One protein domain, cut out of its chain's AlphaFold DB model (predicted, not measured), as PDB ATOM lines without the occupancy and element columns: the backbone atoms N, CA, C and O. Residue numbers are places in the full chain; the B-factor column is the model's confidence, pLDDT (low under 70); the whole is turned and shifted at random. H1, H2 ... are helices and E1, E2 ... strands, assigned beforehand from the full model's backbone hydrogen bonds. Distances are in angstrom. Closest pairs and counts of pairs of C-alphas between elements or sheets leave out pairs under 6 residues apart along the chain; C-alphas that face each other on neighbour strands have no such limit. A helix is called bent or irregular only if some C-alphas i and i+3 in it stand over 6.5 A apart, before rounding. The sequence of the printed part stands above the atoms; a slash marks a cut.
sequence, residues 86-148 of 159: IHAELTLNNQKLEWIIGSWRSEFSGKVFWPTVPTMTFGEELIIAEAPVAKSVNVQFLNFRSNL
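AT A GLANCE: This is residues 86 to 148 of the 159 residues of an uncharacterized protein of Onchocerca flexuosa (UniProt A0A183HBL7). A long, strongly twisted ribbon of three antiparallel strands makes the body, with one short helix, H1, over one of its faces. At one end of the length the E1 and E2 hairpin carries on past E3, both its strands bending, and its tip, residues 113 to 118, sticks out free. The printed part has 63 residues with one named helix and three named strands, in the order H1, E1, E2, E3; the sheet order is E1, E2, E3, and the class is mostly strand. The whole is only just extended, close to loose, with a radius of gyration of the C-alphas of 16.0 A, and it spans 45 by 22 by 19 A, a rod.

HOW THE PARTS SIT: Going along the printed part, you come first to H1, residues 94 to 100, which is on the sheet formed by E1, residues 102 to 114, E2, residues 117 to 134, and E3, residues 139 to 147. Its height over the sheet is 9.5 A. It only just lies over E2 and E3, with 3 C-alphas falling on each, and runs slantwise to the strands, only just, at 32 degrees to E2 on the local plane. Look at the closest C-alphas: Ile 100 and Ile 128 of E2 are 7.0 A apart, Asn 94 and Gln 140 of E3 7.5 A. H1 is irregular, C-alphas 96 and 99 being 7.5 A apart; 1 of 3 O i to N i+4 pairs is within hydrogen-bond range, and 3 of 4 O i to N i+3 pairs. The strands form a meander, each the antiparallel neighbour of the one before. E1 and E2 are a hairpin, their directions at 141 degrees; find N 104 and O 126 at 2.8 A. E2 and E3 are a hairpin too, at 149 degrees, with N 127 and O 145 at 2.8 A. E2 is the inner strand; E1 and E3 are the edge strands.

IN THESE COORDINATES: Find C-alpha 94 at (-23.852, 44.598, -43.223), where H1 begins; it runs 10.0 A to C-alpha 100. E1 starts at C-alpha 102, (-34.713, 39.385, -36.468), bends by 72 degrees at residue 107 and measures 29.4 A. E2, the longest strand with 18 residues, bends by 83 degrees at residue 120 and measures 40.2 A. E3 runs 26.1 A and ends at C-alpha 147, (-46.782, 46.377, -37.545).

THE WHOLE: The C-alphas of Ile 86 and Thr 116, the two farthest apart, are 46.6 A from each other. The printed part has no cut, and the three links, H1 to E1, E1 to E2 and E2 to E3, are tight. The mean pLDDT of the printed part is 81.3; look for values under 70 at residues 86 to 88 and 108 to 110.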
ATOM      1  N   ILE A  86     -31.514  29.609 -49.664       64.12
ATOM      2  CA  ILE A  86     -32.359  30.274 -48.661       64.12
ATOM      3  C   ILE A  86     -31.530  31.198 -47.762       64.12
ATOM      4  O   ILE A  86     -32.035  32.226 -47.314       64.12
ATOM      5  N   HIS A  87     -30.265  30.860 -47.514       61.41
ATOM      6  CA  HIS A  87     -29.358  31.746 -46.793       61.41
ATOM      7  C   HIS A  87     -28.833  32.812 -47.755       61.41
ATOM      8  O   HIS A  87     -27.849  32.606 -48.465       61.41
ATOM      9  N   ALA A  88     -29.504  33.965 -47.782       64.56
ATOM     10  CA  ALA A  88     -28.818  35.186 -48.166       64.56
ATOM     11  C   ALA A  88     -27.673  35.370 -47.159       64.56
ATOM     12  O   ALA A  88     -27.888  35.291 -45.956       64.56
ATOM     13  N   GLU A  89     -26.442  35.459 -47.653       71.50
ATOM     14  CA  GLU A  89     -25.291  35.712 -46.798       71.50
ATOM     15  C   GLU A  89     -25.121  37.224 -46.675       71.50
ATOM     16  O   GLU A  89     -25.075  37.954 -47.677       71.50
ATOM     17  N   LEU A  90     -25.046  37.695 -45.436       78.56
ATOM     18  CA  LEU A  90     -24.876  39.101 -45.135       78.56
ATOM     19  C   LEU A  90     -23.529  39.595 -45.679       78.56
ATOM     20  O   LEU A  90     -22.463  39.060 -45.371       78.56
ATOM     21  N   THR A  91     -23.565  40.643 -46.498       83.81
ATOM     22  CA  THR A  91     -22.351  41.255 -47.051       83.81
ATOM     23  C   THR A  91     -21.446  41.785 -45.937       83.81
ATOM     24  O   THR A  91     -21.922  42.212 -44.886       83.81
ATOM     25  N   LEU A  92     -20.131  41.845 -46.186       83.88
ATOM     26  CA  LEU A  92     -19.125  42.313 -45.216       83.88
ATOM     27  C   LEU A  92     -19.465  43.676 -44.577       83.88
ATOM     28  O   LEU A  92     -19.145  43.925 -43.417       83.88
ATOM     29  N   ASN A  93     -20.141  44.558 -45.318       84.38
ATOM     30  CA  ASN A  93     -20.583  45.858 -44.810       84.38
ATOM     31  C   ASN A  93     -21.739  45.736 -43.805       84.38
ATOM     32  O   ASN A  93     -21.757  46.455 -42.805       84.38
ATOM     33  N   ASN A  94     -22.668  44.812 -44.048       86.00
ATOM     34  CA  ASN A  94     -23.852  44.598 -43.223       86.00
ATOM     35  C   ASN A  94     -23.616  43.617 -42.069       86.00
ATOM     36  O   ASN A  94     -24.407  43.632 -41.136       86.00
ATOM     37  N   GLN A  95     -22.512  42.858 -42.050       86.56
ATOM     38  CA  GLN A  95     -22.098  42.032 -40.896       86.56
ATOM     39  C   GLN A  95     -22.085  42.813 -39.575       86.56
ATOM     40  O   GLN A  95     -22.436  42.291 -38.525       86.56
ATOM     41  N   LYS A  96     -21.777  44.114 -39.614       89.31
ATOM     42  CA  LYS A  96     -21.823  44.984 -38.426       89.31
ATOM     43  C   LYS A  96     -23.238  45.212 -37.880       89.31
ATOM     44  O   LYS A  96     -23.385  45.607 -36.727       89.31
ATOM     45  N   LEU A  97     -24.257  45.017 -38.713       87.75
ATOM     46  CA  LEU A  97     -25.676  45.184 -38.404       87.75
ATOM     47  C   LEU A  97     -26.385  43.838 -38.197       87.75
ATOM     48  O   LEU A  97     -27.603  43.826 -38.039       87.75
ATOM     49  N   GLU A  98     -25.649  42.722 -38.169       87.69
ATOM     50  CA  GLU A  98     -26.207  41.378 -37.963       87.69
ATOM     51  C   GLU A  98     -27.057  41.304 -36.688       87.69
ATOM     52  O   GLU A  98     -28.121  40.696 -36.684       87.69
ATOM     53  N   TRP A  99     -26.654  42.024 -35.638       90.00
ATOM     54  CA  TRP A  99     -27.378  42.078 -34.366       90.00
ATOM     55  C   TRP A  99     -28.799  42.655 -34.471       90.00
ATOM     56  O   TRP A  99     -29.603  42.418 -33.576       90.00
ATOM     57  N   ILE A 100     -29.105  43.425 -35.523       90.38
ATOM     58  CA  ILE A 100     -30.420  44.047 -35.751       90.38
ATOM     59  C   ILE A 100     -31.372  43.079 -36.472       90.38
ATOM     60  O   ILE A 100     -32.588  43.270 -36.463       90.38
ATOM     61  N   ILE A 101     -30.847  42.040 -37.118       90.25
ATOM     62  CA  ILE A 101     -31.647  41.122 -37.928       90.25
ATOM     63  C   ILE A 101     -32.482  40.234 -37.007       90.25
ATOM     64  O   ILE A 101     -31.969  39.617 -36.077       90.25
ATOM     65  N   GLY A 102     -33.783  40.162 -37.275       88.62
ATOM     66  CA  GLY A 102     -34.713  39.385 -36.468       88.62
ATOM     67  C   GLY A 102     -36.092  40.021 -36.347       88.62
ATOM     68  O   GLY A 102     -36.409  41.022 -36.994       88.62
ATOM     69  N   SER A 103     -36.924  39.402 -35.509       90.25
ATOM     70  CA  SER A 103     -38.214  39.955 -35.097       90.25
ATOM     71  C   SER A 103     -38.067  40.614 -33.731       90.25
ATOM     72  O   SER A 103     -37.673  39.977 -32.753       90.25
ATOM     73  N   TRP A 104     -38.389  41.897 -33.687       89.19
ATOM     74  CA  TRP A 104     -38.407  42.726 -32.498       89.19
ATOM     75  C   TRP A 104     -39.855  42.964 -32.116       89.19
ATOM     76  O   TRP A 104     -40.657  43.397 -32.939       89.19
ATOM     77  N   ARG A 105     -40.196  42.704 -30.858       84.31
ATOM     78  CA  ARG A 105     -41.538  42.944 -30.340       84.31
ATOM     79  C   ARG A 105     -41.443  43.766 -29.074       84.31
ATOM     80  O   ARG A 105     -40.742  43.387 -28.139       84.31
ATOM     81  N   SER A 106     -42.181  44.862 -29.032       83.00
ATOM     82  CA  SER A 106     -42.411  45.611 -27.810       83.00
ATOM     83  C   SER A 106     -43.894  45.632 -27.523       83.00
ATOM     84  O   SER A 106     -44.697  45.982 -28.377       83.00
ATOM     85  N   GLU A 107     -44.280  45.238 -26.317       71.00
ATOM     86  CA  GLU A 107     -45.690  45.191 -25.945       71.00
ATOM     87  C   GLU A 107     -46.158  46.477 -25.242       71.00
ATOM     88  O   GLU A 107     -47.364  46.693 -25.163       71.00
ATOM     89  N   PHE A 108     -45.243  47.349 -24.775       62.88
ATOM     90  CA  PHE A 108     -45.587  48.508 -23.926       62.88
ATOM     91  C   PHE A 108     -44.591  49.698 -23.950       62.88
ATOM     92  O   PHE A 108     -44.680  50.572 -23.086       62.88
ATOM     93  N   SER A 109     -43.626  49.771 -24.879       60.38
ATOM     94  CA  SER A 109     -42.595  50.838 -24.859       60.38
ATOM     95  C   SER A 109     -42.861  52.034 -25.774       60.38
ATOM     96  O   SER A 109     -42.195  53.059 -25.622       60.38
ATOM     97  N   GLY A 110     -43.795  51.932 -26.723       66.12
ATOM     98  CA  GLY A 110     -44.080  53.018 -27.656       66.12
ATOM     99  C   GLY A 110     -44.846  54.133 -26.955       66.12
ATOM    100  O   GLY A 110     -46.038  53.984 -26.715       66.12
ATOM    101  N   LYS A 111     -44.181  55.240 -26.604       72.94
ATOM    102  CA  LYS A 111     -44.835  56.466 -26.122       72.94
ATOM    103  C   LYS A 111     -44.714  57.537 -27.191       72.94
ATOM    104  O   LYS A 111     -43.612  57.996 -27.483       72.94
ATOM    105  N   VAL A 112     -45.843  57.953 -27.753       72.19
ATOM    106  CA  VAL A 112     -45.882  59.103 -28.660       72.19
ATOM    107  C   VAL A 112     -46.218  60.345 -27.852       72.19
ATOM    108  O   VAL A 112     -47.256  60.408 -27.197       72.19
ATOM    109  N   PHE A 113     -45.322  61.326 -27.908       74.94
ATOM    110  CA  PHE A 113     -45.572  62.672 -27.413       74.94
ATOM    111  C   PHE A 113     -45.837  63.572 -28.611       74.94
ATOM    112  O   PHE A 113     -44.952  63.805 -29.434       74.94
ATOM    113  N   TRP A 114     -47.066  64.067 -28.710       79.62
ATOM    114  CA  TRP A 114     -47.455  65.042 -29.717       79.62
ATOM    115  C   TRP A 114     -48.235  66.172 -29.042       79.62
ATOM    116  O   TRP A 114     -49.017  65.885 -28.138       79.62
ATOM    117  N   PRO A 115     -48.064  67.446 -29.442       79.94
ATOM    118  CA  PRO A 115     -48.640  68.576 -28.704       79.94
ATOM    119  C   PRO A 115     -50.170  68.550 -28.579       79.94
ATOM    120  O   PRO A 115     -50.722  69.134 -27.652       79.94
ATOM    121  N   THR A 116     -50.857  67.895 -29.515       85.00
ATOM    122  CA  THR A 116     -52.323  67.898 -29.643       85.00
ATOM    123  C   THR A 116     -52.964  66.514 -29.534       85.00
ATOM    124  O   THR A 116     -54.188  66.417 -29.562       85.00
ATOM    125  N   VAL A 117     -52.172  65.445 -29.406       75.19
ATOM    126  CA  VAL A 117     -52.673  64.065 -29.300       75.19
ATOM    127  C   VAL A 117     -52.331  63.535 -27.907       75.19
ATOM    128  O   VAL A 117     -51.174  63.645 -27.497       75.19
ATOM    129  N   PRO A 118     -53.302  62.975 -27.161       74.06
ATOM    130  CA  PRO A 118     -53.046  62.443 -25.829       74.06
ATOM    131  C   PRO A 118     -52.039  61.292 -25.885       74.06
ATOM    132  O   PRO A 118     -52.050  60.479 -26.810       74.06
ATOM    133  N   THR A 119     -51.177  61.217 -24.872       77.12
ATOM    134  CA  THR A 119     -50.163  60.166 -24.766       77.12
ATOM    135  C   THR A 119     -50.829  58.792 -24.765       77.12
ATOM    136  O   THR A 119     -51.612  58.472 -23.872       77.12
ATOM    137  N   MET A 120     -50.472  57.967 -25.746       70.44
ATOM    138  CA  MET A 120     -50.937  56.590 -25.888       70.44
ATOM    139  C   MET A 120     -49.739  55.641 -25.870       70.44
ATOM    140  O   MET A 120     -48.663  55.977 -26.371       70.44
ATOM    141  N   THR A 121     -49.937  54.457 -25.292       73.12
ATOM    142  CA  THR A 121     -48.989  53.341 -25.360       73.12
ATOM    143  C   THR A 121     -49.474  52.304 -26.361       73.12
ATOM    144  O   THR A 121     -50.610  51.845 -26.248       73.12
ATOM    145  N   PHE A 122     -48.619  51.905 -27.299       74.19
ATOM    146  CA  PHE A 122     -48.909  50.830 -28.250       74.19
ATOM    147  C   PHE A 122     -47.842  49.741 -28.186       74.19
ATOM    148  O   PHE A 122     -46.686  49.992 -27.826       74.19
ATOM    149  N   GLY A 123     -48.261  48.526 -28.536       79.81
ATOM    150  CA  GLY A 123     -47.327  47.474 -28.896       79.81
ATOM    151  C   GLY A 123     -46.882  47.663 -30.344       79.81
ATOM    152  O   GLY A 123     -47.675  48.087 -31.182       79.81
ATOM    153  N   GLU A 124     -45.630  47.344 -30.637       83.56
ATOM    154  CA  GLU A 124     -45.062  47.337 -31.982       83.56
ATOM    155  C   GLU A 124     -44.350  46.012 -32.249       83.56
ATOM    156  O   GLU A 124     -43.757  45.396 -31.359       83.56
ATOM    157  N   GLU A 125     -44.417  45.572 -33.497       88.56
ATOM    158  CA  GLU A 125     -43.634  44.463 -34.020       88.56
ATOM    159  C   GLU A 125     -42.835  44.967 -35.221       88.56
ATOM    160  O   GLU A 125     -43.393  45.553 -36.147       88.56
ATOM    161  N   LEU A 126     -41.523  44.760 -35.204       89.75
ATOM    162  CA  LEU A 126     -40.595  45.170 -36.245       89.75
ATOM    163  C   LEU A 126     -39.813  43.947 -36.717       89.75
ATOM    164  O   LEU A 126     -39.048  43.351 -35.968       89.75
ATOM    165  N   ILE A 127     -39.990  43.584 -37.979       91.75
ATOM    166  CA  ILE A 127     -39.290  42.470 -38.614       91.75
ATOM    167  C   ILE A 127     -38.227  43.057 -39.530       91.75
ATOM    168  O   ILE A 127     -38.563  43.773 -40.477       91.75
ATOM    169  N   ILE A 128     -36.962  42.742 -39.263       91.88
ATOM    170  CA  ILE A 128     -35.820  43.156 -40.077       91.88
ATOM    171  C   ILE A 128     -35.186  41.908 -40.674       91.88
ATOM    172  O   ILE A 128     -34.788  40.993 -39.955       91.88
ATOM    173  N   ALA A 129     -35.114  41.874 -41.999       88.88
ATOM    174  CA  ALA A 129     -34.624  40.743 -42.767       88.88
ATOM    175  C   ALA A 129     -33.674  41.204 -43.872       88.88
ATOM    176  O   ALA A 129     -33.672  42.359 -44.299       88.88
ATOM    177  N   GLU A 130     -32.875  40.277 -44.371       87.81
ATOM    178  CA  GLU A 130     -31.929  40.552 -45.441       87.81
ATOM    179  C   GLU A 130     -32.641  40.804 -46.775       87.81
ATOM    180  O   GLU A 130     -33.674  40.198 -47.082       87.81
ATOM    181  N   ALA A 131     -32.089  41.704 -47.588       85.19
ATOM    182  CA  ALA A 131     -32.507  41.892 -48.971       85.19
ATOM    183  C   ALA A 131     -31.428  41.362 -49.933       85.19
ATOM    184  O   ALA A 131     -30.244  41.311 -49.582       85.19
ATOM    185  N   PRO A 132     -31.801  40.986 -51.169       82.38
ATOM    186  CA  PRO A 132     -30.824  40.647 -52.196       82.38
ATOM    187  C   PRO A 132     -29.936  41.851 -52.542       82.38
ATOM    188  O   PRO A 132     -30.367  43.005 -52.487       82.38
ATOM    189  N   VAL A 133     -28.691  41.579 -52.939       82.88
ATOM    190  CA  VAL A 133     -27.735  42.619 -53.346       82.88
ATOM    191  C   VAL A 133     -28.234  43.323 -54.610       82.88
ATOM    192  O   VAL A 133     -28.510  42.686 -55.632       82.88
ATOM    193  N   ALA A 134     -28.329  44.652 -54.563       82.81
ATOM    194  CA  ALA A 134     -28.731  45.449 -55.711       82.81
ATOM    195  C   ALA A 134     -27.612  45.465 -56.766       82.81
ATOM    196  O   ALA A 134     -26.533  46.015 -56.542       82.81
ATOM    197  N   LYS A 135     -27.882  44.894 -57.948       79.19
ATOM    198  CA  LYS A 135     -26.895  44.732 -59.038       79.19
ATOM    199  C   LYS A 135     -26.328  46.051 -59.576       79.19
ATOM    200  O   LYS A 135     -25.228  46.058 -60.112       79.19
ATOM    201  N   SER A 136     -27.076  47.146 -59.461       78.94
ATOM    202  CA  SER A 136     -26.699  48.462 -59.993       78.94
ATOM    203  C   SER A 136     -25.713  49.224 -59.110       78.94
ATOM    204  O   SER A 136     -24.944  50.031 -59.619       78.94
ATOM    205  N   VAL A 137     -25.743  48.987 -57.797       78.88
ATOM    206  CA  VAL A 137     -24.974  49.761 -56.807       78.88
ATOM    207  C   VAL A 137     -24.075  48.886 -55.933       78.88
ATOM    208  O   VAL A 137     -23.333  49.412 -55.115       78.88
ATOM    209  N   ASN A 138     -24.110  47.559 -56.114       79.94
ATOM    210  CA  ASN A 138     -23.363  46.576 -55.325       79.94
ATOM    211  C   ASN A 138     -23.514  46.779 -53.803       79.94
ATOM    212  O   ASN A 138     -22.586  46.562 -53.026       79.94
ATOM    213  N   VAL A 139     -24.697  47.236 -53.387       82.94
ATOM    214  CA  VAL A 139     -25.064  47.448 -51.987       82.94
ATOM    215  C   VAL A 139     -26.193  46.490 -51.641       82.94
ATOM    216  O   VAL A 139     -27.136  46.308 -52.417       82.94
ATOM    217  N   GLN A 140     -26.080  45.857 -50.479       85.88
ATOM    218  CA  GLN A 140     -27.136  45.042 -49.899       85.88
ATOM    219  C   GLN A 140     -27.952  45.907 -48.940       85.88
ATOM    220  O   GLN A 140     -27.394  46.526 -48.035       85.88
ATOM    221  N   PHE A 141     -29.266  45.944 -49.132       88.50
ATOM    222  CA  PHE A 141     -30.179  46.616 -48.211       88.50
ATOM    223  C   PHE A 141     -30.734  45.627 -47.180       88.50
ATOM    224  O   PHE A 141     -30.654  44.411 -47.362       88.50
ATOM    225  N   LEU A 142     -31.305  46.156 -46.100       88.44
ATOM    226  CA  LEU A 142     -32.123  45.390 -45.165       88.44
ATOM    227  C   LEU A 142     -33.587  45.742 -45.416       88.44
ATOM    228  O   LEU A 142     -33.952  46.916 -45.503       88.44
ATOM    229  N   ASN A 143     -34.419  44.720 -45.547       90.44
ATOM    230  CA  ASN A 143     -35.861  44.873 -45.591       90.44
ATOM    231  C   ASN A 143     -36.375  45.038 -44.163       90.44
ATOM    232  O   ASN A 143     -35.995  44.270 -43.282       90.44
ATOM    233  N   PHE A 144     -37.280  45.989 -43.943       92.25
ATOM    234  CA  PHE A 144     -37.969  46.124 -42.664       92.25
ATOM    235  C   PHE A 144     -39.482  46.164 -42.863       92.25
ATOM    236  O   PHE A 144     -39.984  46.655 -43.877       92.25
ATOM    237  N   ARG A 145     -40.214  45.629 -41.890       89.69
ATOM    238  CA  ARG A 145     -41.671  45.737 -41.792       89.69
ATOM    239  C   ARG A 145     -42.034  46.061 -40.358       89.69
ATOM    240  O   ARG A 145     -41.632  45.328 -39.464       89.69
ATOM    241  N   SER A 146     -42.794  47.127 -40.157       87.75
ATOM    242  CA  SER A 146     -43.382  47.459 -38.864       87.75
ATOM    243  C   SER A 146     -44.878  47.171 -38.883       87.75
ATOM    244  O   SER A 146     -45.571  47.446 -39.864       87.75
ATOM    245  N   ASN A 147     -45.372  46.601 -37.795       84.75
ATOM    246  CA  ASN A 147     -46.782  46.377 -37.545       84.75
ATOM    247  C   ASN A 147     -47.133  46.977 -36.184       84.75
ATOM    248  O   ASN A 147     -46.442  46.737 -35.193       84.75
ATOM    249  N   LEU A 148     -48.209  47.759 -36.138       77.31
ATOM    250  CA  LEU A 148     -48.793  48.240 -34.892       77.31
ATOM    251  C   LEU A 148     -50.035  47.392 -34.605       77.31
ATOM    252  O   LEU A 148     -51.091  47.657 -35.185       77.31
TER     253      LEU A 148